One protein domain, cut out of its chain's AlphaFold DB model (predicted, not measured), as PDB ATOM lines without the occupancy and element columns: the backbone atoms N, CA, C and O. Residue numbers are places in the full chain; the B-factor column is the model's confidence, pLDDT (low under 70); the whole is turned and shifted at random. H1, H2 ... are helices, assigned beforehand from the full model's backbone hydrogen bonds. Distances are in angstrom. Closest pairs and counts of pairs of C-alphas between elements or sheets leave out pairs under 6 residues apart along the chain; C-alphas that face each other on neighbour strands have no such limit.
ATOM      1  N   ASP A   2      39.005  16.958  -0.437       93.44
ATOM      2  CA  ASP A   2      38.893  15.509  -0.179       93.44
ATOM      3  C   ASP A   2      39.754  14.642  -1.100       93.44
ATOM      4  O   ASP A   2      40.346  13.671  -0.647       93.44
ATOM      5  N   ARG A   3      39.915  15.039  -2.368       94.31
ATOM      6  CA  ARG A   3      40.829  14.375  -3.312       94.31
ATOM      7  C   ARG A   3      42.259  14.266  -2.764       94.31
ATOM      8  O   ARG A   3      42.823  13.179  -2.753       94.31
ATOM      9  N   LEU A   4      42.813  15.361  -2.230       95.06
ATOM     10  CA  LEU A   4      44.161  15.352  -1.645       95.06
ATOM     11  C   LEU A   4      44.229  14.480  -0.386       95.06
ATOM     12  O   LEU A   4      45.196  13.751  -0.208       95.06
ATOM     13  N   LEU A   5      43.190  14.512   0.454       94.94
ATOM     14  CA  LEU A   5      43.117  13.684   1.665       94.94
ATOM     15  C   LEU A   5      42.984  12.184   1.357       94.94
ATOM     16  O   LEU A   5      43.407  11.370   2.165       94.94
ATOM     17  N   ARG A   6      42.459  11.814   0.182       93.88
ATOM     18  CA  ARG A   6      42.463  10.432  -0.333       93.88
ATOM     19  C   ARG A   6      43.779  10.030  -1.008       93.88
ATOM     20  O   ARG A   6      43.881   8.925  -1.530       93.88
ATOM     21  N   GLY A   7      44.764  10.927  -1.052       93.12
ATOM     22  CA  GLY A   7      46.038  10.688  -1.723       93.12
ATOM     23  C   GLY A   7      46.003  10.836  -3.243       93.12
ATOM     24  O   GLY A   7      46.967  10.463  -3.915       93.12
ATOM     25  N   GLU A   8      44.946  11.429  -3.812       94.44
ATOM     26  CA  GLU A   8      44.910  11.833  -5.224       94.44
ATOM     27  C   GLU A   8      45.761  13.100  -5.420       94.44
ATOM     28  O   GLU A   8      45.249  14.200  -5.646       94.44
ATOM     29  N   ILE A   9      47.079  12.958  -5.268       94.00
ATOM     30  CA  ILE A   9      48.024  14.071  -5.307       94.00
ATOM     31  C   ILE A   9      48.479  14.338  -6.756       94.00
ATOM     32  O   ILE A   9      48.988  13.427  -7.416       94.00
ATOM     33  N   PRO A  10      48.351  15.580  -7.265       93.56
ATOM     34  CA  PRO A  10      48.881  15.975  -8.568       93.56
ATOM     35  C   PRO A  10      50.389  15.737  -8.685       93.56
ATOM     36  O   PRO A  10      51.129  15.802  -7.699       93.56
ATOM     37  N   ARG A  11      50.880  15.525  -9.912       89.50
ATOM     38  CA  ARG A  11      52.317  15.316 -10.158       89.50
ATOM     39  C   ARG A  11      53.140  16.479  -9.593       89.50
ATOM     40  O   ARG A  11      52.887  17.638  -9.894       89.50
ATOM     41  N   GLY A  12      54.138  16.154  -8.770       88.62
ATOM     42  CA  GLY A  12      55.007  17.134  -8.109       88.62
ATOM     43  C   GLY A  12      54.414  17.787  -6.851       88.62
ATOM     44  O   GLY A  12      55.183  18.300  -6.036       88.62
ATOM     45  N   GLY A  13      53.096  17.710  -6.636       92.69
ATOM     46  CA  GLY A  13      52.400  18.249  -5.463       92.69
ATOM     47  C   GLY A  13      52.490  17.349  -4.233       92.69
ATOM     48  O   GLY A  13      52.887  16.191  -4.337       92.69
ATOM     49  N   LYS A  14      52.141  17.875  -3.059       94.75
ATOM     50  CA  LYS A  14      52.082  17.129  -1.793       94.75
ATOM     51  C   LYS A  14      50.678  17.183  -1.203       94.75
ATOM     52  O   LYS A  14      49.859  17.997  -1.624       94.75
ATOM     53  N   CYS A  15      50.400  16.363  -0.193       95.56
ATOM     54  CA  CYS A  15      49.199  16.543   0.629       95.56
ATOM     55  C   CYS A  15      49.351  17.761   1.571       95.56
ATOM     56  O   CYS A  15      49.465  17.615   2.788       95.56
ATOM     57  N   ASP A  16      49.399  18.972   1.006       94.88
ATOM     58  CA  ASP A  16      49.594  20.227   1.736       94.88
ATOM     59  C   ASP A  16      48.710  21.381   1.214       94.88
ATOM     60  O   ASP A  16      48.046  21.300   0.176       94.88
ATOM     61  N   ILE A  17      48.713  22.495   1.954       95.81
ATOM     62  CA  ILE A  17      47.944  23.704   1.622       95.81
ATOM     63  C   ILE A  17      48.429  24.367   0.328       95.81
ATOM     64  O   ILE A  17      47.652  25.028  -0.356       95.81
ATOM     65  N   LYS A  18      49.705  24.200  -0.035       96.00
ATOM     66  CA  LYS A  18      50.257  24.790  -1.259       96.00
ATOM     67  C   LYS A  18      49.657  24.104  -2.485       96.00
ATOM     68  O   LYS A  18      49.217  24.787  -3.405       96.00
ATOM     69  N   THR A  19      49.605  22.777  -2.483       96.06
ATOM     70  CA  THR A  19      48.960  21.997  -3.537       96.06
ATOM     71  C   THR A  19      47.449  22.209  -3.531       96.06
ATOM     72  O   THR A  19      46.881  22.391  -4.602       96.06
ATOM     73  N   LEU A  20      46.805  22.307  -2.360       95.44
ATOM     74  CA  LEU A  20      45.378  22.644  -2.278       95.44
ATOM     75  C   LEU A  20      45.052  23.988  -2.946       95.44
ATOM     76  O   LEU A  20      44.084  24.073  -3.697       95.44
ATOM     77  N   ALA A  21      45.861  25.018  -2.696       95.94
ATOM     78  CA  ALA A  21      45.689  26.336  -3.300       95.94
ATOM     79  C   ALA A  21      45.901  26.305  -4.821       95.94
ATOM     80  O   ALA A  21      45.093  26.852  -5.569       95.94
ATOM     81  N   SER A  22      46.946  25.600  -5.271       95.38
ATOM     82  CA  SER A  22      47.251  25.425  -6.694       95.38
ATOM     83  C   SER A  22      46.110  24.736  -7.445       95.38
ATOM     84  O   SER A  22      45.696  25.220  -8.492       95.38
ATOM     85  N   GLU A  23      45.572  23.643  -6.903       94.25
ATOM     86  CA  GLU A  23      44.458  22.902  -7.512       94.25
ATOM     87  C   GLU A  23      43.142  23.689  -7.488       94.25
ATOM     88  O   GLU A  23      42.291  23.501  -8.351       94.25
ATOM     89  N   ALA A  24      42.967  24.579  -6.507       93.94
ATOM     90  CA  ALA A  24      41.816  25.474  -6.430       93.94
ATOM     91  C   ALA A  24      41.959  26.723  -7.320       93.94
ATOM     92  O   ALA A  24      41.021  27.513  -7.383       93.94
ATOM     93  N   ALA A  25      43.112  26.923  -7.972       95.06
ATOM     94  CA  ALA A  25      43.462  28.149  -8.694       95.06
ATOM     95  C   ALA A  25      43.309  29.427  -7.837       95.06
ATOM     96  O   ALA A  25      42.918  30.485  -8.329       95.06
ATOM     97  N   VAL A  26      43.623  29.331  -6.541       95.44
ATOM     98  CA  VAL A  26      43.567  30.448  -5.589       95.44
ATOM     99  C   VAL A  26      44.963  30.736  -5.052       95.44
ATOM    100  O   VAL A  26      45.760  29.826  -4.823       95.44
ATOM    101  N   ASP A  27      45.265  32.011  -4.798       95.12
ATOM    102  CA  ASP A  27      46.515  32.380  -4.143       95.12
ATOM    103  C   ASP A  27      46.633  31.735  -2.750       95.12
ATOM    104  O   ASP A  27      45.718  31.808  -1.921       95.12
ATOM    105  N   ARG A  28      47.793  31.134  -2.457       95.69
ATOM    106  CA  ARG A  28      48.042  30.422  -1.194       95.69
ATOM    107  C   ARG A  28      47.748  31.291   0.028       95.69
ATOM    108  O   ARG A  28      47.301  30.767   1.047       95.69
ATOM    109  N   THR A  29      47.986  32.599  -0.040       95.62
ATOM    110  CA  THR A  29      47.774  33.491   1.103       95.62
ATOM    111  C   THR A  29      46.299  33.622   1.480       95.62
ATOM    112  O   THR A  29      46.017  33.904   2.639       95.62
ATOM    113  N   ALA A  30      45.353  33.326   0.576       95.19
ATOM    114  CA  ALA A  30      43.911  33.344   0.853       95.19
ATOM    115  C   ALA A  30      43.462  32.339   1.937       95.19
ATOM    116  O   ALA A  30      42.382  32.499   2.506       95.19
ATOM    117  N   PHE A  31      44.305  31.349   2.253       95.81
ATOM    118  CA  PHE A  31      44.118  30.360   3.321       95.81
ATOM    119  C   PHE A  31      44.652  30.809   4.696       95.81
ATOM    120  O   PHE A  31      44.599  30.042   5.658       95.81
ATOM    121  N   TYR A  32      45.195  32.023   4.818       94.94
ATOM    122  CA  TYR A  32      45.837  32.506   6.044       94.94
ATOM    123  C   TYR A  32      45.212  33.805   6.568       94.94
ATOM    124  O   TYR A  32      44.604  34.578   5.828       94.94
ATOM    125  N   GLY A  33      45.399  34.060   7.868       94.19
ATOM    126  CA  GLY A  33      44.891  35.257   8.543       94.19
ATOM    127  C   GLY A  33      43.362  35.302   8.594       94.19
ATOM    128  O   GLY A  33      42.718  34.288   8.841       94.19
ATOM    129  N   THR A  34      42.790  36.480   8.346       92.56
ATOM    130  CA  THR A  34      41.336  36.743   8.331       92.56
ATOM    131  C   THR A  34      40.710  36.605   6.938       92.56
ATOM    132  O   THR A  34      39.621  37.114   6.681       92.56
ATOM    133  N   ARG A  35      41.408  35.952   6.002       93.19
ATOM    134  CA  ARG A  35      40.977  35.847   4.605       93.19
ATOM    135  C   ARG A  35      39.887  34.785   4.402       93.19
ATOM    136  O   ARG A  35      39.759  33.880   5.229       93.19
ATOM    137  N   PRO A  36      39.134  34.849   3.284       92.12
ATOM    138  CA  PRO A  36      37.920  34.053   3.088       92.12
ATOM    139  C   PRO A  36      38.095  32.541   3.262       92.12
ATOM    140  O   PRO A  36      37.179  31.888   3.749       92.12
ATOM    141  N   TYR A  37      39.263  31.977   2.936       95.38
ATOM    142  CA  TYR A  37      39.505  30.530   2.989       95.38
ATOM    143  C   TYR A  37      40.334  30.081   4.200       95.38
ATOM    144  O   TYR A  37      40.770  28.931   4.260       95.38
ATOM    145  N   ALA A  38      40.543  30.952   5.194       95.88
ATOM    146  CA  ALA A  38      41.303  30.605   6.395       95.88
ATOM    147  C   ALA A  38      40.700  29.417   7.163       95.88
ATOM    148  O   ALA A  38      41.428  28.549   7.643       95.88
ATOM    149  N   HIS A  39      39.369  29.332   7.218       94.69
ATOM    150  CA  HIS A  39      38.662  28.221   7.855       94.69
ATOM    151  C   HIS A  39      38.909  26.878   7.143       94.69
ATOM    152  O   HIS A  39      39.107  25.866   7.812       94.69
ATOM    153  N   LEU A  40      39.004  26.872   5.806       95.50
ATOM    154  CA  LEU A  40      39.302  25.663   5.029       95.50
ATOM    155  C   LEU A  40      40.709  25.132   5.312       95.50
ATOM    156  O   LEU A  40      40.920  23.922   5.307       95.50
ATOM    157  N   ARG A  41      41.676  26.014   5.602       95.81
ATOM    158  CA  ARG A  41      43.012  25.594   6.047       95.81
ATOM    159  C   ARG A  41      42.937  24.823   7.359       95.81
ATOM    160  O   ARG A  41      43.506  23.743   7.458       95.81
ATOM    161  N   VAL A  42      42.235  25.387   8.343       96.56
ATOM    162  CA  VAL A  42      42.077  24.778   9.673       96.56
ATOM    163  C   VAL A  42      41.390  23.425   9.550       96.56
ATOM    164  O   VAL A  42      41.831  22.447  10.150       96.56
ATOM    165  N   GLU A  43      40.342  23.347   8.737       97.19
ATOM    166  CA  GLU A  43      39.647  22.092   8.490       97.19
ATOM    167  C   GLU A  43      40.552  21.060   7.808       97.19
ATOM    168  O   GLU A  43      40.588  19.904   8.231       97.19
ATOM    169  N   PHE A  44      41.314  21.465   6.788       96.94
ATOM    170  CA  PHE A  44      42.245  20.583   6.087       96.94
ATOM    171  C   PHE A  44      43.311  20.025   7.021       96.94
ATOM    172  O   PHE A  44      43.524  18.816   7.053       96.94
ATOM    173  N   GLU A  45      43.939  20.889   7.814       96.12
ATOM    174  CA  GLU A  45      44.953  20.498   8.792       96.12
ATOM    175  C   GLU A  45      44.367  19.577   9.866       96.12
ATOM    176  O   GLU A  45      44.974  18.558  10.189       96.12
ATOM    177  N   ARG A  46      43.157  19.868  10.362       97.00
ATOM    178  CA  ARG A  46      42.458  18.999  11.314       97.00
ATOM    179  C   ARG A  46      42.215  17.609  10.728       97.00
ATOM    180  O   ARG A  46      42.559  16.623  11.370       97.00
ATOM    181  N   ARG A  47      41.640  17.512   9.523       97.06
ATOM    182  CA  ARG A  47      41.370  16.215   8.878       97.06
ATOM    183  C   ARG A  47      42.664  15.460   8.567       97.06
ATOM    184  O   ARG A  47      42.727  14.256   8.781       97.06
ATOM    185  N   LEU A  48      43.707  16.161   8.121       95.44
ATOM    186  CA  LEU A  48      45.019  15.567   7.871       95.44
ATOM    187  C   LEU A  48      45.653  15.012   9.155       95.44
ATOM    188  O   LEU A  48      46.250  13.940   9.122       95.44
ATOM    189  N   ASN A  49      45.515  15.717  10.279       95.44
ATOM    190  CA  ASN A  49      46.005  15.239  11.570       95.44
ATOM    191  C   ASN A  49      45.231  14.009  12.050       95.44
ATOM    192  O   ASN A  49      45.867  13.051  12.464       95.44
ATOM    193  N   VAL A  50      43.902  13.982  11.898       96.69
ATOM    194  CA  VAL A  50      43.087  12.796  12.221       96.69
ATOM    195  C   VAL A  50      43.546  11.567  11.427       96.69
ATOM    196  O   VAL A  50      43.695  10.492  11.998       96.69
ATOM    197  N   LEU A  51      43.831  11.719  10.129       95.06
ATOM    198  CA  LEU A  51      44.348  10.617   9.303       95.06
ATOM    199  C   LEU A  51      45.726  10.147   9.789       95.06
ATOM    200  O   LEU A  51      45.961   8.950   9.918       95.06
ATOM    201  N   ARG A  52      46.622  11.080  10.131       93.00
ATOM    202  CA  ARG A  52      47.949  10.750  10.677       93.00
ATOM    203  C   ARG A  52      47.873  10.050  12.031       93.00
ATOM    204  O   ARG A  52      48.627   9.111  12.259       93.00
ATOM    205  N   GLU A  53      46.980  10.488  12.913       94.25
ATOM    206  CA  GLU A  53      46.719   9.849  14.210       94.25
ATOM    207  C   GLU A  53      46.159   8.431  14.034       94.25
ATOM    208  O   GLU A  53      46.509   7.537  14.801       94.25
ATOM    209  N   ALA A  54      45.371   8.197  12.980       94.94
ATOM    210  CA  ALA A  54      44.924   6.866  12.572       94.94
ATOM    211  C   ALA A  54      46.024   6.020  11.889       94.94
ATOM    212  O   ALA A  54      45.781   4.869  11.531       94.94
ATOM    213  N   GLY A  55      47.235   6.561  11.709       91.81
ATOM    214  CA  GLY A  55      48.357   5.882  11.056       91.81
ATOM    215  C   GLY A  55      48.332   5.938   9.526       91.81
ATOM    216  O   GLY A  55      49.170   5.312   8.874       91.81
ATOM    217  N   GLU A  56      47.410   6.694   8.934       93.38
ATOM    218  CA  GLU A  56      47.349   6.892   7.492       93.38
ATOM    219  C   GLU A  56      48.331   7.982   7.042       93.38
ATOM    220  O   GLU A  56      48.503   9.026   7.678       93.38
ATOM    221  N   ILE A  57      48.973   7.752   5.895       93.12
ATOM    222  CA  ILE A  57      49.850   8.728   5.241       93.12
ATOM    223  C   ILE A  57      49.244   9.032   3.868       93.12
ATOM    224  O   ILE A  57      49.537   8.317   2.909       93.12
ATOM    225  N   PRO A  58      48.394  10.073   3.759       92.62
ATOM    226  CA  PRO A  58      47.692  10.381   2.516       92.62
ATOM    227  C   PRO A  58      48.618  10.664   1.334       92.62
ATOM    228  O   PRO A  58      48.283  10.335   0.203       92.62
ATOM    229  N   ASP A  59      49.791  11.264   1.567       94.38
ATOM    230  CA  ASP A  59      50.763  11.474   0.494       94.38
ATOM    231  C   ASP A  59      51.455  10.141   0.141       94.38
ATOM    232  O   ASP A  59      52.228   9.615   0.952       94.38
TER     233      ASP A  59
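Overview. This is residues 2 to 59 of the 135 residues of an uncharacterized protein of Streptomyces sp. SM18 (UniProt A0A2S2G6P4). One long helix, H4, runs along one edge of a flat domain; short helices H1 and H2 lie toward the other edge, and H3 makes a corner with H4. The 58 printed residues include four named helices, H1 to H4 in chain order, and no named strand: all helix. The whole is compact, radius of gyration of the C-alphas 11.3 A, spanning 32 by 24 by 13 A.

Arrangement. H4, residues 38 to 53, touches H3, residues 28 to 31, only at the corner, with residues 38 to 41 alone; the closest C-alphas, Phe 31 and Ala 38, are 4.2 A apart. H3 touches H2, residues 17 to 23; the closest C-alphas, Ala 21 and Arg 28, are 5.2 A apart. H2 and H4 are close but not clearly touching, C-alphas Ile 17 and Arg 41 closest at 6.9 A, at a steep tilt of 68 degrees, only just short of about perpendicular, opposite ways. H1, residues 2 to 5, is close to but not clearly touching H4, C-alphas Leu 5 and Leu 48 closest at 6.8 A. H1 and H3 are apart. Every O i to N i+4 pair is within hydrogen-bond range in H2 and H4; H1 and H3 are too short for one.

Along the chain. H4 is 22.8 A long, ending at C-alpha 53 (46.719, 9.849, 14.210). H1, 5.0 A, begins at C-alpha 2 (38.893, 15.509, -0.179). H2 measures 9.8 A, H3 6.0 A.

Size, cuts and confidence. The C-alphas of Thr 34 and Gly 55, the two farthest apart, are 31.8 A apart. The link from H1 to H2 is long. The printed part has no cut, and no printed residue is under 70 in pLDDT.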